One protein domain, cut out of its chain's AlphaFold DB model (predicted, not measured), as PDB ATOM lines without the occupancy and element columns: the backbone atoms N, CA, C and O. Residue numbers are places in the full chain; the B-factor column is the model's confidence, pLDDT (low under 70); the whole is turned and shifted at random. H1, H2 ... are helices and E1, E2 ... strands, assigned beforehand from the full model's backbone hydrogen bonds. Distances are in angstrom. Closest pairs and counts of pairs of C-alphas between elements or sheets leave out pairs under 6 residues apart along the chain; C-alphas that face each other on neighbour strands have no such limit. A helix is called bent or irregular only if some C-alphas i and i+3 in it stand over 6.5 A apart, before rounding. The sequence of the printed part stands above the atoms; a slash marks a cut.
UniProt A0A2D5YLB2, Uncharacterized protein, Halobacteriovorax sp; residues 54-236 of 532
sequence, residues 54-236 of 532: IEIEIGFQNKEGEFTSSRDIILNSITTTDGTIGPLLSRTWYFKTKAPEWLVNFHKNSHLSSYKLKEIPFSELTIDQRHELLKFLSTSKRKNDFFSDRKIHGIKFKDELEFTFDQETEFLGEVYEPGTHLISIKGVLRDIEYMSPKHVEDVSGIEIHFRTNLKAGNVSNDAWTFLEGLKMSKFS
ATOM      1  N   ILE A  54     -49.948 -19.435   6.915       89.62
ATOM      2  CA  ILE A  54     -49.776 -18.660   5.693       89.62
ATOM      3  C   ILE A  54     -50.027 -19.588   4.521       89.62
ATOM      4  O   ILE A  54     -49.395 -20.636   4.405       89.62
ATOM      5  N   GLU A  55     -50.940 -19.194   3.652       88.56
ATOM      6  CA  GLU A  55     -51.213 -19.900   2.411       88.56
ATOM      7  C   GLU A  55     -50.535 -19.170   1.249       88.56
ATOM      8  O   GLU A  55     -50.666 -17.950   1.096       88.56
ATOM      9  N   ILE A  56     -49.773 -19.920   0.450       87.38
ATOM     10  CA  ILE A  56     -49.060 -19.425  -0.731       87.38
ATOM     11  C   ILE A  56     -49.693 -20.043  -1.975       87.38
ATOM     12  O   ILE A  56     -49.671 -21.261  -2.144       87.38
ATOM     13  N   GLU A  57     -50.209 -19.201  -2.864       85.31
ATOM     14  CA  GLU A  57     -50.808 -19.605  -4.138       85.31
ATOM     15  C   GLU A  57     -49.755 -19.551  -5.258       85.31
ATOM     16  O   GLU A  57     -49.241 -18.477  -5.588       85.31
ATOM     17  N   ILE A  58     -49.422 -20.702  -5.853       86.19
ATOM     18  CA  ILE A  58     -48.371 -20.825  -6.875       86.19
ATOM     19  C   ILE A  58     -48.957 -21.406  -8.160       86.19
ATOM     20  O   ILE A  58     -49.349 -22.572  -8.220       86.19
ATOM     21  N   GLY A  59     -48.972 -20.587  -9.212       84.62
ATOM     22  CA  GLY A  59     -49.313 -21.014 -10.567       84.62
ATOM     23  C   GLY A  59     -48.117 -21.647 -11.274       84.62
ATOM     24  O   GLY A  59     -46.997 -21.146 -11.199       84.62
ATOM     25  N   PHE A  60     -48.360 -22.738 -11.991       87.38
ATOM     26  CA  PHE A  60     -47.361 -23.430 -12.800       87.38
ATOM     27  C   PHE A  60     -47.318 -22.934 -14.239       87.38
ATOM     28  O   PHE A  60     -46.301 -23.151 -14.888       87.38
ATOM     29  N   GLN A  61     -48.357 -22.247 -14.719       82.38
ATOM     30  CA  GLN A  61     -48.442 -21.746 -16.090       82.38
ATOM     31  C   GLN A  61     -48.576 -20.218 -16.154       82.38
ATOM     32  O   GLN A  61     -49.165 -19.597 -15.265       82.38
ATOM     33  N   ASN A  62     -48.021 -19.607 -17.206       77.19
ATOM     34  CA  ASN A  62     -48.269 -18.204 -17.554       77.19
ATOM     35  C   ASN A  62     -49.631 -18.038 -18.269       77.19
ATOM     36  O   ASN A  62     -50.431 -18.972 -18.342       77.19
ATOM     37  N   LYS A  63     -49.938 -16.831 -18.766       73.12
ATOM     38  CA  LYS A  63     -51.231 -16.562 -19.429       73.12
ATOM     39  C   LYS A  63     -51.347 -17.249 -20.788       73.12
ATOM     40  O   LYS A  63     -52.453 -17.474 -21.265       73.12
ATOM     41  N   GLU A  64     -50.207 -17.555 -21.381       76.88
ATOM     42  CA  GLU A  64     -50.027 -18.215 -22.663       76.88
ATOM     43  C   GLU A  64     -50.062 -19.752 -22.524       76.88
ATOM     44  O   GLU A  64     -50.072 -20.460 -23.527       76.88
ATOM     45  N   GLY A  65     -50.143 -20.274 -21.290       76.50
ATOM     46  CA  GLY A  65     -50.209 -21.705 -20.982       76.50
ATOM     47  C   GLY A  65     -48.847 -22.396 -20.857       76.50
ATOM     48  O   GLY A  65     -48.792 -23.609 -20.659       76.50
ATOM     49  N   GLU A  66     -47.745 -21.650 -20.943       82.81
ATOM     50  CA  GLU A  66     -46.386 -22.180 -20.838       82.81
ATOM     51  C   GLU A  66     -45.989 -22.392 -19.378       82.81
ATOM     52  O   GLU A  66     -46.329 -21.591 -18.499       82.81
ATOM     53  N   PHE A  67     -45.233 -23.457 -19.111       86.69
ATOM     54  CA  PHE A  67     -44.774 -23.756 -17.763       86.69
ATOM     55  C   PHE A  67     -43.708 -22.773 -17.276       86.69
ATOM     56  O   PHE A  67     -42.780 -22.404 -17.989       86.69
ATOM     57  N   THR A  68     -43.842 -22.374 -16.018       85.62
ATOM     58  CA  THR A  68     -42.918 -21.472 -15.332       85.62
ATOM     59  C   THR A  68     -41.854 -22.260 -14.569       85.62
ATOM     60  O   THR A  68     -42.091 -23.392 -14.150       85.62
ATOM     61  N   SER A  69     -40.716 -21.630 -14.267       89.38
ATOM     62  CA  SER A  69     -39.675 -22.223 -13.406       89.38
ATOM     63  C   SER A  69     -40.182 -22.613 -12.012       89.38
ATOM     64  O   SER A  69     -39.640 -23.515 -11.378       89.38
ATOM     65  N   SER A  70     -41.257 -21.975 -11.538       90.00
ATOM     66  CA  SER A  70     -41.888 -22.296 -10.254       90.00
ATOM     67  C   SER A  70     -42.471 -23.707 -10.229       90.00
ATOM     68  O   SER A  70     -42.424 -24.353  -9.186       90.00
ATOM     69  N   ARG A  71     -42.957 -24.219 -11.368       93.06
ATOM     70  CA  ARG A  71     -43.390 -25.618 -11.489       93.06
ATOM     71  C   ARG A  71     -42.243 -26.560 -11.147       93.06
ATOM     72  O   ARG A  71     -42.396 -27.430 -10.297       93.06
ATOM     73  N   ASP A  72     -41.106 -26.376 -11.804       94.25
ATOM     74  CA  ASP A  72     -39.977 -27.301 -11.726       94.25
ATOM     75  C   ASP A  72     -39.373 -27.309 -10.320       94.25
ATOM     76  O   ASP A  72     -39.107 -28.374  -9.761       94.25
ATOM     77  N   ILE A  73     -39.235 -26.127  -9.712       94.62
ATOM     78  CA  ILE A  73     -38.742 -25.973  -8.339       94.62
ATOM     79  C   ILE A  73     -39.670 -26.683  -7.346       94.62
ATOM     80  O   ILE A  73     -39.210 -27.473  -6.517       94.62
ATOM     81  N   ILE A  74     -40.985 -26.474  -7.454       93.88
ATOM     82  CA  ILE A  74     -41.958 -27.126  -6.572       93.88
ATOM     83  C   ILE A  74     -41.983 -28.639  -6.794       93.88
ATOM     84  O   ILE A  74     -41.895 -29.393  -5.826       93.88
ATOM     85  N   LEU A  75     -42.037 -29.110  -8.043       93.88
ATOM     86  CA  LEU A  75     -42.048 -30.544  -8.354       93.88
ATOM     87  C   LEU A  75     -40.743 -31.256  -7.952       93.88
ATOM     88  O   LEU A  75     -40.745 -32.472  -7.754       93.88
ATOM     89  N   ASN A  76     -39.642 -30.518  -7.787       94.44
ATOM     90  CA  ASN A  76     -38.405 -31.010  -7.177       94.44
ATOM     91  C   ASN A  76     -38.398 -30.964  -5.648       94.44
ATOM     92  O   ASN A  76     -37.666 -31.734  -5.024       94.44
ATOM     93  N   SER A  77     -39.201 -30.094  -5.043       94.38
ATOM     94  CA  SER A  77     -39.297 -29.926  -3.588       94.38
ATOM     95  C   SER A  77     -40.294 -30.891  -2.940       94.38
ATOM     96  O   SER A  77     -40.273 -31.095  -1.725       94.38
ATOM     97  N   ILE A  78     -41.163 -31.511  -3.739       94.00
ATOM     98  CA  ILE A  78     -42.134 -32.503  -3.274       94.00
ATOM     99  C   ILE A  78     -41.632 -33.938  -3.443       94.00
ATOM    100  O   ILE A  78     -40.731 -34.247  -4.223       94.00
ATOM    101  N   THR A  79     -42.258 -34.831  -2.691       94.00
ATOM    102  CA  THR A  79     -42.112 -36.279  -2.769       94.00
ATOM    103  C   THR A  79     -43.434 -36.933  -2.358       94.00
ATOM    104  O   THR A  79     -44.416 -36.253  -2.057       94.00
ATOM    105  N   THR A  80     -43.494 -38.257  -2.348       92.06
ATOM    106  CA  THR A  80     -44.644 -38.992  -1.815       92.06
ATOM    107  C   THR A  80     -44.439 -39.366  -0.351       92.06
ATOM    108  O   THR A  80     -43.351 -39.221   0.211       92.06
ATOM    109  N   THR A  81     -45.489 -39.865   0.303       87.31
ATOM    110  CA  THR A  81     -45.435 -40.232   1.728       87.31
ATOM    111  C   THR A  81     -44.381 -41.291   2.065       87.31
ATOM    112  O   THR A  81     -43.921 -41.311   3.203       87.31
ATOM    113  N   ASP A  82     -43.987 -42.134   1.104       90.94
ATOM    114  CA  ASP A  82     -42.948 -43.165   1.260       90.94
ATOM    115  C   ASP A  82     -41.757 -43.012   0.289       90.94
ATOM    116  O   ASP A  82     -40.881 -43.871   0.248       90.94
ATOM    117  N   GLY A  83     -41.710 -41.927  -0.494       92.62
ATOM    118  CA  GLY A  83     -40.665 -41.674  -1.489       92.62
ATOM    119  C   GLY A  83     -40.816 -42.424  -2.819       92.62
ATOM    120  O   GLY A  83     -40.054 -42.157  -3.746       92.62
ATOM    121  N   THR A  84     -41.799 -43.315  -2.962       93.94
ATOM    122  CA  THR A  84     -42.085 -44.070  -4.195       93.94
ATOM    123  C   THR A  84     -43.353 -43.575  -4.883       93.94
ATOM    124  O   THR A  84     -44.137 -42.835  -4.303       93.94
ATOM    125  N   ILE A  85     -43.646 -43.997  -6.111       90.69
ATOM    126  CA  ILE A  85     -44.943 -43.678  -6.736       90.69
ATOM    127  C   ILE A  85     -46.111 -44.498  -6.151       90.69
ATOM    128  O   ILE A  85     -47.273 -44.281  -6.501       90.69
ATOM    129  N   GLY A  86     -45.822 -45.449  -5.260       88.50
ATOM    130  CA  GLY A  86     -46.769 -46.372  -4.646       88.50
ATOM    131  C   GLY A  86     -47.983 -45.700  -4.009       88.50
ATOM    132  O   GLY A  86     -49.094 -46.089  -4.373       88.50
ATOM    133  N   PRO A  87     -47.832 -44.683  -3.140       86.44
ATOM    134  CA  PRO A  87     -48.937 -43.976  -2.498       86.44
ATOM    135  C   PRO A  87     -49.943 -43.407  -3.496       86.44
ATOM    136  O   PRO A  87     -51.145 -43.509  -3.272       86.44
ATOM    137  N   LEU A  88     -49.463 -42.920  -4.642       83.38
ATOM    138  CA  LEU A  88     -50.284 -42.355  -5.713       83.38
ATOM    139  C   LEU A  88     -51.081 -43.418  -6.488       83.38
ATOM    140  O   LEU A  88     -52.142 -43.135  -7.037       83.38
ATOM    141  N   LEU A  89     -50.575 -44.654  -6.528       79.56
ATOM    142  CA  LEU A  89     -51.171 -45.800  -7.231       79.56
ATOM    143  C   LEU A  89     -51.823 -46.820  -6.278       79.56
ATOM    144  O   LEU A  89     -52.320 -47.878  -6.697       79.56
ATOM    145  N   SER A  90     -51.742 -46.583  -4.973       65.31
ATOM    146  CA  SER A  90     -52.267 -47.455  -3.928       65.31
ATOM    147  C   SER A  90     -53.711 -47.085  -3.612       65.31
ATOM    148  O   SER A  90     -54.118 -45.934  -3.718       65.31
ATOM    149  N   ARG A  91     -54.521 -48.091  -3.264       54.28
ATOM    150  CA  ARG A  91     -55.933 -47.903  -2.918       54.28
ATOM    151  C   ARG A  91     -56.049 -47.193  -1.568       54.28
ATOM    152  O   ARG A  91     -56.375 -47.823  -0.567       54.28
ATOM    153  N   THR A  92     -55.858 -45.886  -1.527       45.88
ATOM    154  CA  THR A  92     -56.546 -45.068  -0.534       45.88
ATOM    155  C   THR A  92     -57.993 -44.975  -1.004       45.88
ATOM    156  O   THR A  92     -58.238 -44.296  -1.993       45.88
ATOM    157  N   TRP A  93     -58.877 -45.771  -0.380       43.28
ATOM    158  CA  TRP A  93     -60.360 -45.792  -0.313       43.28
ATOM    159  C   TRP A  93     -61.251 -45.110  -1.391       43.28
ATOM    160  O   TRP A  93     -62.343 -45.610  -1.648       43.28
ATOM    161  N   TYR A  94     -60.805 -44.069  -2.090       46.25
ATOM    162  CA  TYR A  94     -61.483 -43.373  -3.187       46.25
ATOM    163  C   TYR A  94     -61.086 -43.790  -4.614       46.25
ATOM    164  O   TYR A  94     -61.895 -43.615  -5.527       46.25
ATOM    165  N   PHE A  95     -59.901 -44.371  -4.854       51.41
ATOM    166  CA  PHE A  95     -59.433 -44.647  -6.225       51.41
ATOM    167  C   PHE A  95     -58.970 -46.101  -6.432       51.41
ATOM    168  O   PHE A  95     -57.991 -46.572  -5.858       51.41
ATOM    169  N   LYS A  96     -59.672 -46.832  -7.313       55.38
ATOM    170  CA  LYS A  96     -59.147 -48.024  -8.010       55.38
ATOM    171  C   LYS A  96     -58.525 -47.588  -9.348       55.38
ATOM    172  O   LYS A  96     -58.893 -48.121 -10.392       55.38
ATOM    173  N   THR A  97     -57.652 -46.584  -9.356       59.50
ATOM    174  CA  THR A  97     -56.995 -46.138 -10.591       59.50
ATOM    175  C   THR A  97     -55.945 -47.167 -11.010       59.50
ATOM    176  O   THR A  97     -55.038 -47.510 -10.253       59.50
ATOM    177  N   LYS A  98     -56.099 -47.721 -12.217       73.31
ATOM    178  CA  LYS A  98     -54.999 -48.417 -12.896       73.31
ATOM    179  C   LYS A  98     -53.945 -47.363 -13.252       73.31
ATOM    180  O   LYS A  98     -54.316 -46.232 -13.550       73.31
ATOM    181  N   ALA A  99     -52.663 -47.716 -13.196       83.00
ATOM    182  CA  ALA A  99     -51.594 -46.817 -13.629       83.00
ATOM    183  C   ALA A  99     -51.807 -46.384 -15.096       83.00
ATOM    184  O   ALA A  99     -52.320 -47.195 -15.877       83.00
ATOM    185  N   PRO A 100     -51.432 -45.148 -15.479       86.12
ATOM    186  CA  PRO A 100     -51.576 -44.690 -16.854       86.12
ATOM    187  C   PRO A 100     -50.672 -45.487 -17.799       86.12
ATOM    188  O   PRO A 100     -49.589 -45.933 -17.418       86.12
ATOM    189  N   GLU A 101     -51.116 -45.664 -19.043       89.12
ATOM    190  CA  GLU A 101     -50.424 -46.501 -20.032       89.12
ATOM    191  C   GLU A 101     -48.994 -46.024 -20.310       89.12
ATOM    192  O   GLU A 101     -48.073 -46.842 -20.355       89.12
ATOM    193  N   TRP A 102     -48.785 -44.706 -20.404       91.62
ATOM    194  CA  TRP A 102     -47.455 -44.126 -20.598       91.62
ATOM    195  C   TRP A 102     -46.484 -44.543 -19.484       91.62
ATOM    196  O   TRP A 102     -45.339 -44.877 -19.773       91.62
ATOM    197  N   LEU A 103     -46.946 -44.605 -18.229       90.88
ATOM    198  CA  LEU A 103     -46.117 -44.959 -17.076       90.88
ATOM    199  C   LEU A 103     -45.769 -46.449 -17.088       90.88
ATOM    200  O   LEU A 103     -44.640 -46.825 -16.781       90.88
ATOM    201  N   VAL A 104     -46.719 -47.301 -17.483       90.69
ATOM    202  CA  VAL A 104     -46.482 -48.742 -17.655       90.69
ATOM    203  C   VAL A 104     -45.467 -48.992 -18.772       90.69
ATOM    204  O   VAL A 104     -44.566 -49.815 -18.611       90.69
ATOM    205  N   ASN A 105     -45.588 -48.280 -19.892       91.25
ATOM    206  CA  ASN A 105     -44.663 -48.402 -21.018       91.25
ATOM    207  C   ASN A 105     -43.274 -47.853 -20.670       91.25
ATOM    208  O   ASN A 105     -42.274 -48.497 -20.975       91.25
ATOM    209  N   PHE A 106     -43.200 -46.715 -19.979       91.12
ATOM    210  CA  PHE A 106     -41.946 -46.159 -19.475       91.12
ATOM    211  C   PHE A 106     -41.245 -47.121 -18.510       91.12
ATOM    212  O   PHE A 106     -40.059 -47.393 -18.672       91.12
ATOM    213  N   HIS A 107     -41.971 -47.696 -17.547       91.88
ATOM    214  CA  HIS A 107     -41.419 -48.670 -16.601       91.88
ATOM    215  C   HIS A 107     -40.813 -49.888 -17.308       91.88
ATOM    216  O   HIS A 107     -39.678 -50.256 -17.021       91.88
ATOM    217  N   LYS A 108     -41.527 -50.469 -18.281       91.12
ATOM    218  CA  LYS A 108     -41.049 -51.634 -19.046       91.12
ATOM    219  C   LYS A 108     -39.812 -51.341 -19.895       91.12
ATOM    220  O   LYS A 108     -38.983 -52.226 -20.067       91.12
ATOM    221  N   ASN A 109     -39.709 -50.125 -20.430       90.69
ATOM    222  CA  ASN A 109     -38.693 -49.751 -21.416       90.69
ATOM    223  C   ASN A 109     -37.555 -48.893 -20.837       90.69
ATOM    224  O   ASN A 109     -36.752 -48.354 -21.594       90.69
ATOM    225  N   SER A 110     -37.484 -48.731 -19.515       90.44
ATOM    226  CA  SER A 110     -36.449 -47.937 -18.846       90.44
ATOM    227  C   SER A 110     -35.564 -48.795 -17.944       90.44
ATOM    228  O   SER A 110     -35.840 -49.967 -17.660       90.44
ATOM    229  N   HIS A 111     -34.500 -48.172 -17.437       87.81
ATOM    230  CA  HIS A 111     -33.617 -48.748 -16.424       87.81
ATOM    231  C   HIS A 111     -34.343 -49.081 -15.102       87.81
ATOM    232  O   HIS A 111     -33.783 -49.768 -14.254       87.81
ATOM    233  N   LEU A 112     -35.596 -48.636 -14.939       90.00
ATOM    234  CA  LEU A 112     -36.427 -48.869 -13.757       90.00
ATOM    235  C   LEU A 112     -37.242 -50.172 -13.828       90.00
ATOM    236  O   LEU A 112     -37.977 -50.481 -12.891       90.00
ATOM    237  N   SER A 113     -37.122 -50.948 -14.910       88.38
ATOM    238  CA  SER A 113     -37.837 -52.222 -15.104       88.38
ATOM    239  C   SER A 113     -37.557 -53.274 -14.020       88.38
ATOM    240  O   SER A 113     -38.366 -54.183 -13.826       88.38
ATOM    241  N   SER A 114     -36.454 -53.135 -13.279       87.56
ATOM    242  CA  SER A 114     -36.098 -53.971 -12.127       87.56
ATOM    243  C   SER A 114     -36.949 -53.703 -10.879       87.56
ATOM    244  O   SER A 114     -37.128 -54.606 -10.059       87.56
ATOM    245  N   TYR A 115     -37.501 -52.497 -10.726       86.75
ATOM    246  CA  TYR A 115     -38.426 -52.166  -9.641       86.75
ATOM    247  C   TYR A 115     -39.811 -52.741  -9.935       86.75
ATOM    248  O   TYR A 115     -40.231 -52.825 -11.090       86.75
ATOM    249  N   LYS A 116     -40.608 -53.054  -8.906       90.50
ATOM    250  CA  LYS A 116     -42.059 -53.146  -9.131       90.50
ATOM    251  C   LYS A 116     -42.584 -51.748  -9.445       90.50
ATOM    252  O   LYS A 116     -42.127 -50.782  -8.851       90.50
ATOM    253  N   LEU A 117     -43.604 -51.640 -10.298       87.94
ATOM    254  CA  LEU A 117     -44.156 -50.343 -10.721       87.94
ATOM    255  C   LEU A 117     -44.428 -49.384  -9.546       87.94
ATOM    256  O   LEU A 117     -44.103 -48.212  -9.620       87.94
ATOM    257  N   LYS A 118     -44.990 -49.883  -8.439       89.38
ATOM    258  CA  LYS A 118     -45.298 -49.078  -7.242       89.38
ATOM    259  C   LYS A 118     -44.082 -48.719  -6.387       89.38
ATOM    260  O   LYS A 118     -44.197 -47.848  -5.545       89.38
ATOM    261  N   GLU A 119     -42.959 -49.393  -6.580       92.81
ATOM    262  CA  GLU A 119     -41.724 -49.214  -5.812       92.81
ATOM    263  C   GLU A 119     -40.738 -48.281  -6.536       92.81
ATOM    264  O   GLU A 119     -39.676 -47.992  -5.996       92.81
ATOM    265  N   ILE A 120     -41.082 -47.788  -7.735       93.06
ATOM    266  CA  ILE A 120     -40.281 -46.786  -8.447       93.06
ATOM    267  C   ILE A 120     -40.146 -45.543  -7.557       93.06
ATOM    268  O   ILE A 120     -41.182 -44.982  -7.167       93.06
ATOM    269  N   PRO A 121     -38.921 -45.081  -7.246       94.25
ATOM    270  CA  PRO A 121     -38.735 -43.850  -6.494       94.25
ATOM    271  C   PRO A 121     -39.320 -42.661  -7.260       94.25
ATOM    272  O   PRO A 121     -39.094 -42.498  -8.459       94.25
ATOM    273  N   PHE A 122     -40.066 -41.799  -6.573       94.25
ATOM    274  CA  PHE A 122     -40.693 -40.626  -7.190       94.25
ATOM    275  C   PHE A 122     -39.651 -39.664  -7.790       94.25
ATOM    276  O   PHE A 122     -39.910 -38.997  -8.794       94.25
ATOM    277  N   SER A 123     -38.449 -39.635  -7.207       92.94
ATOM    278  CA  SER A 123     -37.309 -38.853  -7.685       92.94
ATOM    279  C   SER A 123     -36.770 -39.297  -9.049       92.94
ATOM    280  O   SER A 123     -36.186 -38.467  -9.737       92.94
ATOM    281  N   GLU A 124     -36.994 -40.547  -9.465       93.50
ATOM    282  CA  GLU A 124     -36.524 -41.064 -10.764       93.50
ATOM    283  C   GLU A 124     -37.394 -40.604 -11.942       93.50
ATOM    284  O   GLU A 124     -36.984 -40.680 -13.099       93.50
ATOM    285  N   LEU A 125     -38.606 -40.108 -11.671       94.00
ATOM    286  CA  LEU A 125     -39.441 -39.497 -12.702       94.00
ATOM    287  C   LEU A 125     -38.903 -38.111 -13.069       94.00
ATOM    288  O   LEU A 125     -38.548 -37.324 -12.182       94.00
ATOM    289  N   THR A 126     -38.920 -37.778 -14.361       94.19
ATOM    290  CA  THR A 126     -38.658 -36.407 -14.822       94.19
ATOM    291  C   THR A 126     -39.750 -35.456 -14.332       94.19
ATOM    292  O   THR A 126     -40.843 -35.876 -13.949       94.19
ATOM    293  N   ILE A 127     -39.485 -34.148 -14.366       93.81
ATOM    294  CA  ILE A 127     -40.468 -33.131 -13.965       93.81
ATOM    295  C   ILE A 127     -41.780 -33.265 -14.739       93.81
ATOM    296  O   ILE A 127     -42.850 -33.270 -14.128       93.81
ATOM    297  N   ASP A 128     -41.702 -33.438 -16.058       93.12
ATOM    298  CA  ASP A 128     -42.891 -33.579 -16.896       93.12
ATOM    299  C   ASP A 128     -43.650 -34.875 -16.580       93.12
ATOM    300  O   ASP A 128     -44.872 -34.853 -16.472       93.12
ATOM    301  N   GLN A 129     -42.946 -35.981 -16.312       94.00
ATOM    302  CA  GLN A 129     -43.573 -37.241 -15.897       94.00
ATOM    303  C   GLN A 129     -44.248 -37.134 -14.523       94.00
ATOM    304  O   GLN A 129     -45.333 -37.682 -14.320       94.00
ATOM    305  N   ARG A 130     -43.638 -36.419 -13.566       93.62
ATOM    306  CA  ARG A 130     -44.262 -36.136 -12.262       93.62
ATOM    307  C   ARG A 130     -45.535 -35.319 -12.453       93.62
ATOM    308  O   ARG A 130     -46.565 -35.663 -11.877       93.62
ATOM    309  N   HIS A 131     -45.485 -34.267 -13.273       92.19
ATOM    310  CA  HIS A 131     -46.651 -33.427 -13.557       92.19
ATOM    311  C   HIS A 131     -47.770 -34.210 -14.251       92.19
ATOM    312  O   HIS A 131     -48.917 -34.162 -13.807       92.19
ATOM    313  N   GLU A 132     -47.438 -34.998 -15.274       90.12
ATOM    314  CA  GLU A 132     -48.392 -35.838 -16.002       90.12
ATOM    315  C   GLU A 132     -49.041 -36.885 -15.091       90.12
ATOM    316  O   GLU A 132     -50.250 -37.121 -15.172       90.12
ATOM    317  N   LEU A 133     -48.277 -37.469 -14.161       88.31
ATOM    318  CA  LEU A 133     -48.817 -38.388 -13.164       88.31
ATOM    319  C   LEU A 133     -49.801 -37.681 -12.223       88.31
ATOM    320  O   LEU A 133     -50.885 -38.207 -11.979       88.31
ATOM    321  N   LEU A 134     -49.482 -36.478 -11.734       87.69
ATOM    322  CA  LEU A 134     -50.411 -35.695 -10.908       87.69
ATOM    323  C   LEU A 134     -51.698 -35.344 -11.668       87.69
ATOM    324  O   LEU A 134     -52.787 -35.457 -11.102       87.69
ATOM    325  N   LYS A 135     -51.586 -34.980 -12.950       86.12
ATOM    326  CA  LYS A 135     -52.725 -34.700 -13.837       86.12
ATOM    327  C   LYS A 135     -53.590 -35.934 -14.099       86.12
ATOM    328  O   LYS A 135     -54.818 -35.867 -14.121       86.12
ATOM    329  N   PHE A 136     -52.970 -37.098 -14.257       81.94
ATOM    330  CA  PHE A 136     -53.710 -38.351 -14.369       81.94
ATOM    331  C   PHE A 136     -54.520 -38.642 -13.095       81.94
ATOM    332  O   PHE A 136     -55.673 -39.055 -13.166       81.94
ATOM    333  N   LEU A 137     -53.948 -38.385 -11.917       77.12
ATOM    334  CA  LEU A 137     -54.614 -38.630 -10.630       77.12
ATOM    335  C   LEU A 137     -55.712 -37.618 -10.309       77.12
ATOM    336  O   LEU A 137     -56.607 -37.898  -9.504       77.12
ATOM    337  N   SER A 138     -55.642 -36.433 -10.907       76.56
ATOM    338  CA  SER A 138     -56.623 -35.385 -10.690       76.56
ATOM    339  C   SER A 138     -57.906 -35.589 -11.510       76.56
ATOM    340  O   SER A 138     -58.970 -35.079 -11.142       76.56
ATOM    341  N   THR A 139     -57.860 -36.420 -12.558       65.94
ATOM    342  CA  THR A 139     -58.972 -36.658 -13.484       65.94
ATOM    343  C   THR A 139     -59.702 -37.981 -13.203       65.94
ATOM    344  O   THR A 139     -59.184 -39.062 -13.437       65.94
ATOM    345  N   SER A 140     -60.936 -37.875 -12.677       51.03
ATOM    346  CA  SER A 140     -62.105 -38.756 -12.939       51.03
ATOM    347  C   SER A 140     -63.226 -38.602 -11.893       51.03
ATOM    348  O   SER A 140     -64.349 -39.023 -12.157       51.03
ATOM    349  N   LYS A 141     -62.964 -38.012 -10.711       50.09
ATOM    350  CA  LYS A 141     -63.986 -37.722  -9.667       50.09
ATOM    351  C   LYS A 141     -63.746 -36.460  -8.815       50.09
ATOM    352  O   LYS A 141     -64.695 -35.938  -8.243       50.09
ATOM    353  N   ARG A 142     -62.521 -35.913  -8.774       58.56
ATOM    354  CA  ARG A 142     -62.137 -34.830  -7.840       58.56
ATOM    355  C   ARG A 142     -62.793 -33.469  -8.093       58.56
ATOM    356  O   ARG A 142     -62.886 -32.679  -7.166       58.56
ATOM    357  N   LYS A 143     -63.283 -33.186  -9.304       53.50
ATOM    358  CA  LYS A 143     -63.971 -31.912  -9.587       53.50
ATOM    359  C   LYS A 143     -65.246 -31.741  -8.751       53.50
ATOM    360  O   LYS A 143     -65.544 -30.630  -8.328       53.50
ATOM    361  N   ASN A 144     -65.955 -32.839  -8.479       52.38
ATOM    362  CA  ASN A 144     -67.179 -32.822  -7.674       52.38
ATOM    363  C   ASN A 144     -66.885 -32.770  -6.164       52.38
ATOM    364  O   ASN A 144     -67.694 -32.236  -5.414       52.38
ATOM    365  N   ASP A 145     -65.712 -33.257  -5.741       63.00
ATOM    366  CA  ASP A 145     -65.286 -33.321  -4.336       63.00
ATOM    367  C   ASP A 145     -64.340 -32.171  -3.933       63.00
ATOM    368  O   ASP A 145     -63.928 -32.086  -2.783       63.00
ATOM    369  N   PHE A 146     -63.995 -31.242  -4.837       64.44
ATOM    370  CA  PHE A 146     -63.040 -30.161  -4.540       64.44
ATOM    371  C   PHE A 146     -63.420 -29.352  -3.287       64.44
ATOM    372  O   PHE A 146     -62.556 -28.970  -2.504       64.44
ATOM    373  N   PHE A 147     -64.713 -29.080  -3.087       65.62
ATOM    374  CA  PHE A 147     -65.185 -28.294  -1.943       65.62
ATOM    375  C   PHE A 147     -65.260 -29.093  -0.635       65.62
ATOM    376  O   PHE A 147     -65.385 -28.483   0.427       65.62
ATOM    377  N   SER A 148     -65.186 -30.425  -0.695       67.56
ATOM    378  CA  SER A 148     -65.081 -31.285   0.487       67.56
ATOM    379  C   SER A 148     -63.628 -31.630   0.820       67.56
ATOM    380  O   SER A 148     -63.306 -31.765   1.999       67.56
ATOM    381  N   ASP A 149     -62.748 -31.726  -0.181       73.06
ATOM    382  CA  ASP A 149     -61.322 -31.989  -0.001       73.06
ATOM    383  C   ASP A 149     -60.477 -31.452  -1.172       73.06
ATOM    384  O   ASP A 149     -60.574 -31.909  -2.316       73.06
ATOM    385  N   ARG A 150     -59.595 -30.493  -0.869       79.06
ATOM    386  CA  ARG A 150     -58.701 -29.854  -1.846       79.06
ATOM    387  C   ARG A 150     -57.331 -30.529  -1.939       79.06
ATOM    388  O   ARG A 150     -56.533 -30.135  -2.791       79.06
ATOM    389  N   LYS A 151     -57.028 -31.519  -1.096       84.25
ATOM    390  CA  LYS A 151     -55.672 -32.062  -0.940       84.25
ATOM    391  C   LYS A 151     -55.220 -32.907  -2.126       84.25
ATOM    392  O   LYS A 151     -55.932 -33.774  -2.652       84.25
ATOM    393  N   ILE A 152     -53.955 -32.747  -2.495       84.44
ATOM    394  CA  ILE A 152     -53.255 -33.650  -3.407       84.44
ATOM    395  C   ILE A 152     -52.762 -34.863  -2.606       84.44
ATOM    396  O   ILE A 152     -51.626 -34.922  -2.145       84.44
ATOM    397  N   HIS A 153     -53.656 -35.837  -2.399       80.19
ATOM    398  CA  HIS A 153     -53.358 -37.054  -1.630       80.19
ATOM    399  C   HIS A 153     -52.102 -37.790  -2.099       80.19
ATOM    400  O   HIS A 153     -51.884 -37.970  -3.295       80.19
ATOM    401  N   GLY A 154     -51.332 -38.285  -1.130       82.94
ATOM    402  CA  GLY A 154     -50.120 -39.070  -1.367       82.94
ATOM    403  C   GLY A 154     -48.874 -38.237  -1.669       82.94
ATOM    404  O   GLY A 154     -47.799 -38.823  -1.769       82.94
ATOM    405  N   ILE A 155     -48.997 -36.910  -1.764       88.44
ATOM    406  CA  ILE A 155     -47.891 -35.971  -1.969       88.44
ATOM    407  C   ILE A 155     -47.623 -35.186  -0.683       88.44
ATOM    408  O   ILE A 155     -48.548 -34.799   0.030       88.44
ATOM    409  N   LYS A 156     -46.344 -34.925  -0.411       91.75
ATOM    410  CA  LYS A 156     -45.871 -34.004   0.625       91.75
ATOM    411  C   LYS A 156     -44.628 -33.254   0.150       91.75
ATOM    412  O   LYS A 156     -43.990 -33.651  -0.822       91.75
ATOM    413  N   PHE A 157     -44.240 -32.203   0.861       93.12
ATOM    414  CA  PHE A 157     -42.886 -31.670   0.724       93.12
ATOM    415  C   PHE A 157     -41.859 -32.647   1.305       93.12
ATOM    416  O   PHE A 157     -42.177 -33.440   2.198       93.12
ATOM    417  N   LYS A 158     -40.633 -32.616   0.777       93.56
ATOM    418  CA  LYS A 158     -39.495 -33.311   1.392       93.56
ATOM    419  C   LYS A 158     -39.269 -32.773   2.809       93.56
ATOM    420  O   LYS A 158     -39.600 -31.632   3.094       93.56
ATOM    421  N   ASP A 159     -38.717 -33.593   3.698       92.81
ATOM    422  CA  ASP A 159     -38.494 -33.181   5.093       92.81
ATOM    423  C   ASP A 159     -37.326 -32.176   5.216       92.81
ATOM    424  O   ASP A 159     -37.276 -31.403   6.174       92.81
ATOM    425  N   GLU A 160     -36.422 -32.167   4.233       95.19
ATOM    426  CA  GLU A 160     -35.290 -31.249   4.099       95.19
ATOM    427  C   GLU A 160     -35.229 -30.725   2.662       95.19
ATOM    428  O   GLU A 160     -35.503 -31.464   1.707       95.19
ATOM    429  N   LEU A 161     -34.887 -29.448   2.513       96.25
ATOM    430  CA  LEU A 161     -34.721 -28.788   1.222       96.25
ATOM    431  C   LEU A 161     -33.432 -27.973   1.213       96.25
ATOM    432  O   LEU A 161     -32.986 -27.470   2.244       96.25
ATOM    433  N   GLU A 162     -32.847 -27.856   0.029       97.38
ATOM    434  CA  GLU A 162     -31.702 -26.993  -0.204       97.38
ATOM    435  C   GLU A 162     -32.190 -25.557  -0.433       97.38
ATOM    436  O   GLU A 162     -32.985 -25.299  -1.338       97.38
ATOM    437  N   PHE A 163     -31.714 -24.630   0.393       97.56
ATOM    438  CA  PHE A 163     -31.985 -23.201   0.282       97.56
ATOM    439  C   PHE A 163     -30.688 -22.456   0.012       97.56
ATOM    440  O   PHE A 163     -29.647 -22.799   0.562       97.56
ATOM    441  N   THR A 164     -30.740 -21.415  -0.813       97.44
ATOM    442  CA  THR A 164     -29.577 -20.572  -1.103       97.44
ATOM    443  C   THR A 164     -29.875 -19.112  -0.794       97.44
ATOM    444  O   THR A 164     -30.695 -18.482  -1.474       97.44
ATOM    445  N   PHE A 165     -29.149 -18.555   0.173       97.38
ATOM    446  CA  PHE A 165     -29.271 -17.165   0.603       97.38
ATOM    447  C   PHE A 165     -28.088 -16.330   0.113       97.38
ATOM    448  O   PHE A 165     -26.934 -16.729   0.249       97.38
ATOM    449  N   ASP A 166     -28.379 -15.157  -0.451       95.75
ATOM    450  CA  ASP A 166     -27.351 -14.263  -1.010       95.75
ATOM    451  C   ASP A 166     -26.745 -13.326   0.057       95.75
ATOM    452  O   ASP A 166     -25.733 -12.671  -0.178       95.75
ATOM    453  N   GLN A 167     -27.370 -13.261   1.232       96.12
ATOM    454  CA  GLN A 167     -26.972 -12.465   2.390       96.12
ATOM    455  C   GLN A 167     -27.353 -13.212   3.675       96.12
ATOM    456  O   GLN A 167     -28.164 -14.142   3.622       96.12
ATOM    457  N   GLU A 168     -26.817 -12.776   4.818       97.38
ATOM    458  CA  GLU A 168     -27.244 -13.277   6.127       97.38
ATOM    459  C   GLU A 168     -28.773 -13.173   6.250       97.38
ATOM    460  O   GLU A 168     -29.363 -12.123   5.971       97.38
ATOM    461  N   THR A 169     -29.423 -14.288   6.579       96.25
ATOM    462  CA  THR A 169     -30.881 -14.411   6.532       96.25
ATOM    463  C   THR A 169     -31.393 -15.146   7.761       96.25
ATOM    464  O   THR A 169     -31.009 -16.285   8.014       96.25
ATOM    465  N   GLU A 170     -32.310 -14.519   8.499       94.19
ATOM    466  CA  GLU A 170     -33.111 -15.207   9.512       94.19
ATOM    467  C   GLU A 170     -34.257 -15.971   8.831       94.19
ATOM    468  O   GLU A 170     -35.040 -15.393   8.065       94.19
ATOM    469  N   PHE A 171     -34.353 -17.272   9.097       93.38
ATOM    470  CA  PHE A 171     -35.405 -18.144   8.586       93.38
ATOM    471  C   PHE A 171     -35.789 -19.179   9.643       93.38
ATOM    472  O   PHE A 171     -34.926 -19.843  10.209       93.38
ATOM    473  N   LEU A 172     -37.089 -19.318   9.925       89.12
ATOM    474  CA  LEU A 172     -37.613 -20.266  10.923       89.12
ATOM    475  C   LEU A 172     -37.019 -20.088  12.339       89.12
ATOM    476  O   LEU A 172     -37.039 -21.017  13.147       89.12
ATOM    477  N   GLY A 173     -36.548 -18.879  12.663       86.06
ATOM    478  CA  GLY A 173     -35.943 -18.530  13.953       86.06
ATOM    479  C   GLY A 173     -34.450 -18.850  14.082       86.06
ATOM    480  O   GLY A 173     -33.899 -18.694  15.171       86.06
ATOM    481  N   GLU A 174     -33.797 -19.280  13.003       90.94
ATOM    482  CA  GLU A 174     -32.347 -19.464  12.929       90.94
ATOM    483  C   GLU A 174     -31.733 -18.464  11.944       90.94
ATOM    484  O   GLU A 174     -32.367 -18.075  10.963       90.94
ATOM    485  N   VAL A 175     -30.496 -18.038  12.206       95.75
ATOM    486  CA  VAL A 175     -29.741 -17.140  11.322       95.75
ATOM    487  C   VAL A 175     -28.787 -17.974  10.475       95.75
ATOM    488  O   VAL A 175     -27.984 -18.737  11.011       95.75
ATOM    489  N   TYR A 176     -28.874 -17.814   9.158       96.94
ATOM    490  CA  TYR A 176     -28.032 -18.492   8.181       96.94
ATOM    491  C   TYR A 176     -27.092 -17.495   7.511       96.94
ATOM    492  O   TYR A 176     -27.528 -16.459   7.008       96.94
ATOM    493  N   GLU A 177     -25.809 -17.843   7.455       97.69
ATOM    494  CA  GLU A 177     -24.803 -17.119   6.674       97.69
ATOM    495  C   GLU A 177     -25.106 -17.185   5.162       97.69
ATOM    496  O   GLU A 177     -25.814 -18.092   4.714       97.69
ATOM    497  N   PRO A 178     -24.556 -16.279   4.331       98.06
ATOM    498  CA  PRO A 178     -24.674 -16.384   2.879       98.06
ATOM    499  C   PRO A 178     -24.153 -17.736   2.363       98.06
ATOM    500  O   PRO A 178     -23.065 -18.176   2.737       98.06
ATOM    501  N   GLY A 179     -24.906 -18.391   1.480       97.62
ATOM    502  CA  GLY A 179     -24.545 -19.692   0.920       97.62
ATOM    503  C   GLY A 179     -25.723 -20.648   0.767       97.62
ATOM    504  O   GLY A 179     -26.888 -20.263   0.895       97.62
ATOM    505  N   THR A 180     -25.396 -21.901   0.457       98.06
ATOM    506  CA  THR A 180     -26.356 -22.989   0.266       98.06
ATOM    507  C   THR A 180     -26.413 -23.869   1.509       98.06
ATOM    508  O   THR A 180     -25.385 -24.353   1.979       98.06
ATOM    509  N   HIS A 181     -27.621 -24.095   2.017       97.81
ATOM    510  CA  HIS A 181     -27.887 -24.792   3.270       97.81
ATOM    511  C   HIS A 181     -28.957 -25.857   3.064       97.81
ATOM    512  O   HIS A 181     -29.979 -25.604   2.428       97.81
ATOM    513  N   LEU A 182     -28.749 -27.038   3.642       97.69
ATOM    514  CA  LEU A 182     -29.787 -28.059   3.747       97.69
ATOM    515  C   LEU A 182     -30.572 -27.811   5.039       97.69
ATOM    516  O   LEU A 182     -30.036 -27.994   6.130       97.69
ATOM    517  N   ILE A 183     -31.825 -27.370   4.917       96.00
ATOM    518  CA  ILE A 183     -32.651 -26.946   6.056       96.00
ATOM    519  C   ILE A 183     -33.841 -27.885   6.204       96.00
ATOM    520  O   ILE A 183     -34.536 -28.199   5.230       96.00
ATOM    521  N   SER A 184     -34.111 -28.308   7.440       93.31
ATOM    522  CA  SER A 184     -35.300 -29.098   7.743       93.31
ATOM    523  C   SER A 184     -36.555 -28.230   7.737       93.31
ATOM    524  O   SER A 184     -36.668 -27.253   8.469       93.31
ATOM    525  N   ILE A 185     -37.540 -28.645   6.947       90.81
ATOM    526  CA  ILE A 185     -38.879 -28.041   6.884       90.81
ATOM    527  C   ILE A 185     -39.949 -28.966   7.476       90.81
ATOM    528  O   ILE A 185     -41.157 -28.794   7.264       90.81
ATOM    529  N   LYS A 186     -39.518 -29.985   8.224       87.75
ATOM    530  CA  LYS A 186     -40.401 -30.981   8.818       87.75
ATOM    531  C   LYS A 186     -41.406 -30.321   9.761       87.75
ATOM    532  O   LYS A 186     -41.048 -29.684  10.745       87.75
ATOM    533  N   GLY A 187     -42.689 -30.524   9.476       81.94
ATOM    534  CA  GLY A 187     -43.784 -29.973  10.276       81.94
ATOM    535  C   GLY A 187     -44.114 -28.504   9.992       81.94
ATOM    536  O   GLY A 187     -45.128 -28.037  10.507       81.94
ATOM    537  N   VAL A 188     -43.325 -27.821   9.153       86.00
ATOM    538  CA  VAL A 188     -43.596 -26.452   8.688       86.00
ATOM    539  C   VAL A 188     -44.613 -26.463   7.550       86.00
ATOM    540  O   VAL A 188     -45.596 -25.726   7.570       86.00
ATOM    541  N   LEU A 189     -44.403 -27.340   6.567       87.31
ATOM    542  CA  LEU A 189     -45.318 -27.544   5.447       87.31
ATOM    543  C   LEU A 189     -46.218 -28.744   5.741       87.31
ATOM    544  O   LEU A 189     -45.725 -29.843   6.003       87.31
ATOM    545  N   ARG A 190     -47.540 -28.537   5.731       75.50
ATOM    546  CA  ARG A 190     -48.514 -29.609   6.006       75.50
ATOM    547  C   ARG A 190     -49.110 -30.202   4.742       75.50
ATOM    548  O   ARG A 190     -48.796 -31.333   4.385       75.50
ATOM    549  N   ASP A 191     -50.007 -29.445   4.128       80.25
ATOM    550  CA  ASP A 191     -50.862 -29.901   3.046       80.25
ATOM    551  C   ASP A 191     -50.471 -29.191   1.747       80.25
ATOM    552  O   ASP A 191     -50.074 -28.021   1.752       80.25
ATOM    553  N   ILE A 192     -50.574 -29.927   0.640       86.25
ATOM    554  CA  ILE A 192     -50.525 -29.371  -0.711       86.25
ATOM    555  C   ILE A 192     -51.927 -29.494  -1.278       86.25
ATOM    556  O   ILE A 192     -52.449 -30.603  -1.418       86.25
ATOM    557  N   GLU A 193     -52.536 -28.359  -1.583       88.69
ATOM    558  CA  GLU A 193     -53.909 -28.289  -2.063       88.69
ATOM    559  C   GLU A 193     -53.961 -27.805  -3.511       88.69
ATOM    560  O   GLU A 193     -53.069 -27.105  -3.992       88.69
ATOM    561  N   TYR A 194     -55.022 -28.164  -4.228       85.75
ATOM    562  CA  TYR A 194     -55.328 -27.499  -5.487       85.75
ATOM    563  C   TYR A 194     -55.784 -26.073  -5.205       85.75
ATOM    564  O   TYR A 194     -56.691 -25.835  -4.399       85.75
ATOM    565  N   MET A 195     -55.224 -25.127  -5.956       79.56
ATOM    566  CA  MET A 195     -55.585 -23.722  -5.804       79.56
ATOM    567  C   MET A 195     -57.084 -23.516  -6.072       79.56
ATOM    568  O   MET A 195     -57.747 -22.793  -5.336       79.56
ATOM    569  N   SER A 196     -57.674 -24.209  -7.059       74.88
ATOM    570  CA  SER A 196     -59.114 -24.106  -7.346       74.88
ATOM    571  C   SER A 196     -59.717 -25.254  -8.147       74.88
ATOM    572  O   SER A 196     -58.942 -26.046  -8.687       74.88
ATOM    573  N   PRO A 197     -61.058 -25.287  -8.351       75.75
ATOM    574  CA  PRO A 197     -61.695 -26.299  -9.190       75.75
ATOM    575  C   PRO A 197     -61.105 -26.392 -10.601       75.75
ATOM    576  O   PRO A 197     -60.969 -27.496 -11.118       75.75
ATOM    577  N   LYS A 198     -60.717 -25.264 -11.225       77.31
ATOM    578  CA  LYS A 198     -60.115 -25.283 -12.572       77.31
ATOM    579  C   LYS A 198     -58.706 -25.883 -12.586       77.31
ATOM    580  O   LYS A 198     -58.363 -26.548 -13.550       77.31
ATOM    581  N   HIS A 199     -57.935 -25.720 -11.508       81.12
ATOM    582  CA  HIS A 199     -56.580 -26.276 -11.410       81.12
ATOM    583  C   HIS A 199     -56.586 -27.771 -11.072       81.12
ATOM    584  O   HIS A 199     -55.533 -28.400 -11.066       81.12
ATOM    585  N   VAL A 200     -57.748 -28.361 -10.767       80.25
ATOM    586  CA  VAL A 200     -57.844 -29.813 -10.586       80.25
ATOM    587  C   VAL A 200     -57.562 -30.509 -11.914       80.25
ATOM    588  O   VAL A 200     -56.796 -31.455 -11.940       80.25
ATOM    589  N   GLU A 201     -58.125 -30.056 -13.034       77.75
ATOM    590  CA  GLU A 201     -58.072 -30.810 -14.298       77.75
ATOM    591  C   GLU A 201     -56.668 -30.911 -14.909       77.75
ATOM    592  O   GLU A 201     -56.335 -31.910 -15.545       77.75
ATOM    593  N   ASP A 202     -55.834 -29.897 -14.710       79.25
ATOM    594  CA  ASP A 202     -54.526 -29.768 -15.351       79.25
ATOM    595  C   ASP A 202     -53.363 -29.616 -14.365       79.25
ATOM    596  O   ASP A 202     -52.205 -29.613 -14.787       79.25
ATOM    597  N   VAL A 203     -53.653 -29.520 -13.062       84.94
ATOM    598  CA  VAL A 203     -52.663 -29.256 -12.007       84.94
ATOM    599  C   VAL A 203     -51.817 -28.035 -12.376       84.94
ATOM    600  O   VAL A 203     -50.591 -28.049 -12.290       84.94
ATOM    601  N   SER A 204     -52.478 -26.978 -12.857       84.25
ATOM    602  CA  SER A 204     -51.833 -25.725 -13.270       84.25
ATOM    603  C   SER A 204     -51.532 -24.781 -12.103       84.25
ATOM    604  O   SER A 204     -50.931 -23.726 -12.308       84.25
ATOM    605  N   GLY A 205     -51.901 -25.140 -10.871       86.38
ATOM    606  CA  GLY A 205     -51.549 -24.373  -9.679       86.38
ATOM    607  C   GLY A 205     -51.867 -25.088  -8.371       86.38
ATOM    608  O   GLY A 205     -52.833 -25.854  -8.278       86.38
ATOM    609  N   ILE A 206     -51.054 -24.804  -7.358       88.81
ATOM    610  CA  ILE A 206     -51.172 -25.363  -6.010       88.81
ATOM    611  C   ILE A 206     -51.258 -24.259  -4.955       88.81
ATOM    612  O   ILE A 206     -50.822 -23.130  -5.175       88.81
ATOM    613  N   GLU A 207     -51.783 -24.617  -3.795       88.88
ATOM    614  CA  GLU A 207     -51.750 -23.822  -2.575       88.88
ATOM    615  C   GLU A 207     -50.937 -24.574  -1.516       88.88
ATOM    616  O   GLU A 207     -51.135 -25.772  -1.289       88.88
ATOM    617  N   ILE A 208     -49.984 -23.875  -0.901       89.44
ATOM    618  CA  ILE A 208     -49.083 -24.421   0.116       89.44
ATOM    619  C   ILE A 208     -49.438 -23.819   1.465       89.44
ATOM    620  O   ILE A 208     -49.484 -22.598   1.601       89.44
ATOM    621  N   HIS A 209     -49.611 -24.677   2.469       89.00
ATOM    622  CA  HIS A 209     -49.930 -24.279   3.839       89.00
ATOM    623  C   HIS A 209     -48.665 -24.262   4.704       89.00
ATOM    624  O   HIS A 209     -48.183 -25.314   5.132       89.00
ATOM    625  N   PHE A 210     -48.146 -23.064   4.971       88.19
ATOM    626  CA  PHE A 210     -46.961 -22.807   5.789       88.19
ATOM    627  C   PHE A 210     -47.369 -22.481   7.231       88.19
ATOM    628  O   PHE A 210     -48.090 -21.514   7.483       88.19
ATOM    629  N   ARG A 211     -46.937 -23.299   8.194       84.62
ATOM    630  CA  ARG A 211     -47.362 -23.209   9.598       84.62
ATOM    631  C   ARG A 211     -46.172 -23.296  10.540       84.62
ATOM    632  O   ARG A 211     -45.392 -24.237  10.480       84.62
ATOM    633  N   THR A 212     -46.073 -22.352  11.468       79.62
ATOM    634  CA  THR A 212     -45.083 -22.379  12.552       79.62
ATOM    635  C   THR A 212     -45.731 -21.898  13.851       79.62
ATOM    636  O   THR A 212     -46.896 -21.509  13.867       79.62
ATOM    637  N   ASN A 213     -44.991 -21.930  14.962       76.44
ATOM    638  CA  ASN A 213     -45.462 -21.379  16.241       76.44
ATOM    639  C   ASN A 213     -45.141 -19.879  16.402       76.44
ATOM    640  O   ASN A 213     -45.267 -19.352  17.508       76.44
ATOM    641  N   LEU A 214     -44.664 -19.211  15.347       82.62
ATOM    642  CA  LEU A 214     -44.328 -17.788  15.381       82.62
ATOM    643  C   LEU A 214     -45.584 -16.924  15.186       82.62
ATOM    644  O   LEU A 214     -46.647 -17.412  14.799       82.62
ATOM    645  N   LYS A 215     -45.455 -15.618  15.444       87.56
ATOM    646  CA  LYS A 215     -46.520 -14.652  15.144       87.56
ATOM    647  C   LYS A 215     -46.763 -14.571  13.629       87.56
ATOM    648  O   LYS A 215     -45.829 -14.718  12.844       87.56
ATOM    649  N   ALA A 216     -47.999 -14.300  13.215       90.88
ATOM    650  CA  ALA A 216     -48.471 -14.349  11.830       90.88
ATOM    651  C   ALA A 216     -47.599 -13.553  10.845       90.88
ATOM    652  O   ALA A 216     -47.343 -14.004   9.732       90.88
ATOM    653  N   GLY A 217     -47.103 -12.389  11.260       92.19
ATOM    654  CA  GLY A 217     -46.191 -11.573  10.468       92.19
ATOM    655  C   GLY A 217     -44.825 -12.218  10.260       92.19
ATOM    656  O   GLY A 217     -44.302 -12.179   9.149       92.19
ATOM    657  N   ASN A 218     -44.270 -12.853  11.295       90.31
ATOM    658  CA  ASN A 218     -43.032 -13.627  11.183       90.31
ATOM    659  C   ASN A 218     -43.231 -14.837  10.265       90.31
ATOM    660  O   ASN A 218     -42.410 -15.056   9.384       90.31
ATOM    661  N   VAL A 219     -44.355 -15.557  10.395       90.69
ATOM    662  CA  VAL A 219     -44.671 -16.684   9.498       90.69
ATOM    663  C   VAL A 219     -44.787 -16.218   8.044       90.69
ATOM    664  O   VAL A 219     -44.285 -16.888   7.149       90.69
ATOM    665  N   SER A 220     -45.418 -15.067   7.782       92.50
ATOM    666  CA  SER A 220     -45.525 -14.513   6.420       92.50
ATOM    667  C   SER A 220     -44.158 -14.137   5.850       92.50
ATOM    668  O   SER A 220     -43.861 -14.425   4.687       92.50
ATOM    669  N   ASN A 221     -43.297 -13.542   6.679       92.81
ATOM    670  CA  ASN A 221     -41.930 -13.232   6.292       92.81
ATOM    671  C   ASN A 221     -41.136 -14.510   5.973       92.81
ATOM    672  O   ASN A 221     -40.537 -14.589   4.901       92.81
ATOM    673  N   ASP A 222     -41.208 -15.527   6.834       93.19
ATOM    674  CA  ASP A 222     -40.592 -16.837   6.603       93.19
ATOM    675  C   ASP A 222     -41.138 -17.499   5.336       93.19
ATOM    676  O   ASP A 222     -40.370 -18.027   4.544       93.19
ATOM    677  N   ALA A 223     -42.440 -17.406   5.065       93.50
ATOM    678  CA  ALA A 223     -43.036 -17.937   3.845       93.50
ATOM    679  C   ALA A 223     -42.478 -17.267   2.571       93.50
ATOM    680  O   ALA A 223     -42.323 -17.927   1.542       93.50
ATOM    681  N   TRP A 224     -42.134 -15.973   2.606       92.88
ATOM    682  CA  TRP A 224     -41.405 -15.344   1.494       92.88
ATOM    683  C   TRP A 224     -39.928 -15.736   1.466       92.88
ATOM    684  O   TRP A 224     -39.386 -15.926   0.382       92.88
ATOM    685  N   THR A 225     -39.280 -15.875   2.626       94.75
ATOM    686  CA  THR A 225     -37.889 -16.350   2.723       94.75
ATOM    687  C   THR A 225     -37.747 -17.772   2.186       94.75
ATOM    688  O   THR A 225     -36.798 -18.057   1.466       94.75
ATOM    689  N   PHE A 226     -38.737 -18.631   2.427       95.06
ATOM    690  CA  PHE A 226     -38.850 -19.966   1.853       95.06
ATOM    691  C   PHE A 226     -38.832 -19.924   0.320       95.06
ATOM    692  O   PHE A 226     -38.040 -20.622  -0.305       95.06
ATOM    693  N   LEU A 227     -39.655 -19.066  -0.297       93.94
ATOM    694  CA  LEU A 227     -39.677 -18.911  -1.755       93.94
ATOM    695  C   LEU A 227     -38.337 -18.393  -2.292       93.94
ATOM    696  O   LEU A 227     -37.803 -18.945  -3.250       93.94
ATOM    697  N   GLU A 228     -37.781 -17.351  -1.673       94.31
ATOM    698  CA  GLU A 228     -36.507 -16.760  -2.095       94.31
ATOM    699  C   GLU A 228     -35.337 -17.742  -1.959       94.31
ATOM    700  O   GLU A 228     -34.520 -17.843  -2.874       94.31
ATOM    701  N   GLY A 229     -35.281 -18.506  -0.866       95.62
ATOM    702  CA  GLY A 229     -34.249 -19.517  -0.653       95.62
ATOM    703  C   GLY A 229     -34.335 -20.668  -1.663       95.62
ATOM    704  O   GLY A 229     -33.298 -21.182  -2.072       95.62
ATOM    705  N   LEU A 230     -35.533 -20.992  -2.167       95.25
ATOM    706  CA  LEU A 230     -35.733 -21.901  -3.309       95.25
ATOM    707  C   LEU A 230     -35.469 -21.241  -4.678       95.25
ATOM    708  O   LEU A 230     -35.787 -21.817  -5.719       95.25
ATOM    709  N   LYS A 231     -34.924 -20.018  -4.698       93.44
ATOM    710  CA  LYS A 231     -34.709 -19.189  -5.895       93.44
ATOM    711  C   LYS A 231     -35.992 -18.922  -6.697       93.44
ATOM    712  O   LYS A 231     -35.962 -18.736  -7.914       93.44
ATOM    713  N   MET A 232     -37.134 -18.854  -6.013       90.94
ATOM    714  CA  MET A 232     -38.420 -18.467  -6.589       90.94
ATOM    715  C   MET A 232     -38.686 -16.974  -6.393       90.94
ATOM    716  O   MET A 232     -38.282 -16.356  -5.408       90.94
ATOM    717  N   SER A 233     -39.434 -16.384  -7.326       86.19
ATOM    718  CA  SER A 233     -40.008 -15.053  -7.109       86.19
ATOM    719  C   SER A 233     -41.052 -15.091  -5.992       86.19
ATOM    720  O   SER A 233     -41.704 -16.112  -5.771       86.19
ATOM    721  N   LYS A 234     -41.276 -13.951  -5.331       84.19
ATOM    722  CA  LYS A 234     -42.373 -13.819  -4.368       84.19
ATOM    723  C   LYS A 234     -43.722 -14.064  -5.038       84.19
ATOM    724  O   LYS A 234     -44.016 -13.530  -6.112       84.19
ATOM    725  N   PHE A 235     -44.573 -14.789  -4.328       83.69
ATOM    726  CA  PHE A 235     -45.984 -14.950  -4.647       83.69
ATOM    727  C   PHE A 235     -46.845 -14.150  -3.671       83.69
ATOM    728  O   PHE A 235     -46.378 -13.716  -2.612       83.69
ATOM    729  N   SER A 236     -48.094 -13.910  -4.070       82.56
ATOM    730  CA  SER A 236     -49.102 -13.418  -3.137       82.56
ATOM    731  C   SER A 236     -49.339 -14.470  -2.059       82.56
ATOM    732  O   SER A 236     -49.269 -15.670  -2.330       82.56
TER     733      SER A 236
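AT A GLANCE: This is residues 54 to 236 of the 532 residues of an uncharacterized protein of Halobacteriovorax sp (UniProt A0A2D5YLB2). What does the domain look like? A three-stranded sheet, E1 E9 E8, has helix H8 over one face, and a two-stranded ribbon, E4 and E7 with the hairpin E5 and E6 at its tip, packs on H8 with E4 and E5. Toward the other end H5 packs on H1 and H7, with H2, H3 and H4 more loosely placed, and the short pair E2 and E3 is near the middle. What is it made of? The printed part has 183 residues with named elements in the order E1 H1 E2 H2 H3 H4 H5 H6 E3 E4 E5 E6 E7 E8 H7 E9 H8, class mixed, its sheets antiparallel. It is compact, radius of gyration of the C-alphas 17.2 A, spanning 48 by 38 by 34 A.

HOW THE PARTS SIT: What is on the largest sheet? E1, residues 54 to 59, is antiparallel to E9, residues 205 to 210 (N 56 and O 208, 2.9 A), and E9 to E8, residues 189 to 194 (N 207 and O 193, 2.8 A). H8, residues 216 to 229, is on one face, two layers, at a height over the sheet of 8.4 A; its closest C-alphas to E1 are Ser 220 and Ile 54, 6.0 A. H1, residues 69 to 77, and H7, residues 197 to 202, only graze it. Which helices meet? H5, residues 127 to 138, touches H1 with residues 127 to 131 alone, about perpendicular at 80 degrees, closest C-alphas Ile 127 and Asp 72, 6.3 A. With residues 135 to 138 alone it touches H7, a steep tilt of 49 degrees, opposite ways, closest C-alphas Lys 135 and Asp 202, 5.5 A. H6, residues 142 to 145, touches H7; H2, residues 86 to 89, is close but not clearly touching H5; H3, residues 101 to 109, is near H5 and close but not clearly touching H4, residues 111 to 114. How do the other strands and the helix backbones stand? Antiparallel are E2, residues 78 to 80, and E3, residues 155 to 157 (N 79 and O 156, 2.8 A), E4, residues 160 to 165, and E7, residues 179 to 184 (N 163 and O 181, 2.8 A), and the hairpin E5, residues 169 to 171, and E6, residues 174 to 176 (N 171 and O 174, 2.8 A). The closest C-alphas of E4 and H8 are Phe 163 and Gly 229, 4.4 A. Every O i to N i+4 pair is within hydrogen-bond range in H1, H3, H5 and H8, against 0 of 2 in H7, where 1 of 3 O i to N i+3 pairs is; H2, H4 and H6 are too short for such a pair.

IN THESE COORDINATES: Where does the printed part begin and end in named elements? E1 begins at C-alpha 54, (-49.776, -18.660, 5.693), and runs 16.4 A; H8 ends at C-alpha 229, (-34.249, -19.517, -0.653), after 19.6 A. Which other elements are long? H5 runs 16.6 A and E9 16.2 A. H4 is irregular, C-alphas 111 and 114 being 7.2 A apart.

THE WHOLE: How far does it reach? The two farthest C-alphas, Asn 109 and Lys 215, are 51.3 A apart, and the printed part has no cut. Which links are long, and where is confidence low? Those from H2 to H3 and H4 to H5 are long, and pLDDT is under 70 in residues 90 to 97 and 139 to 148.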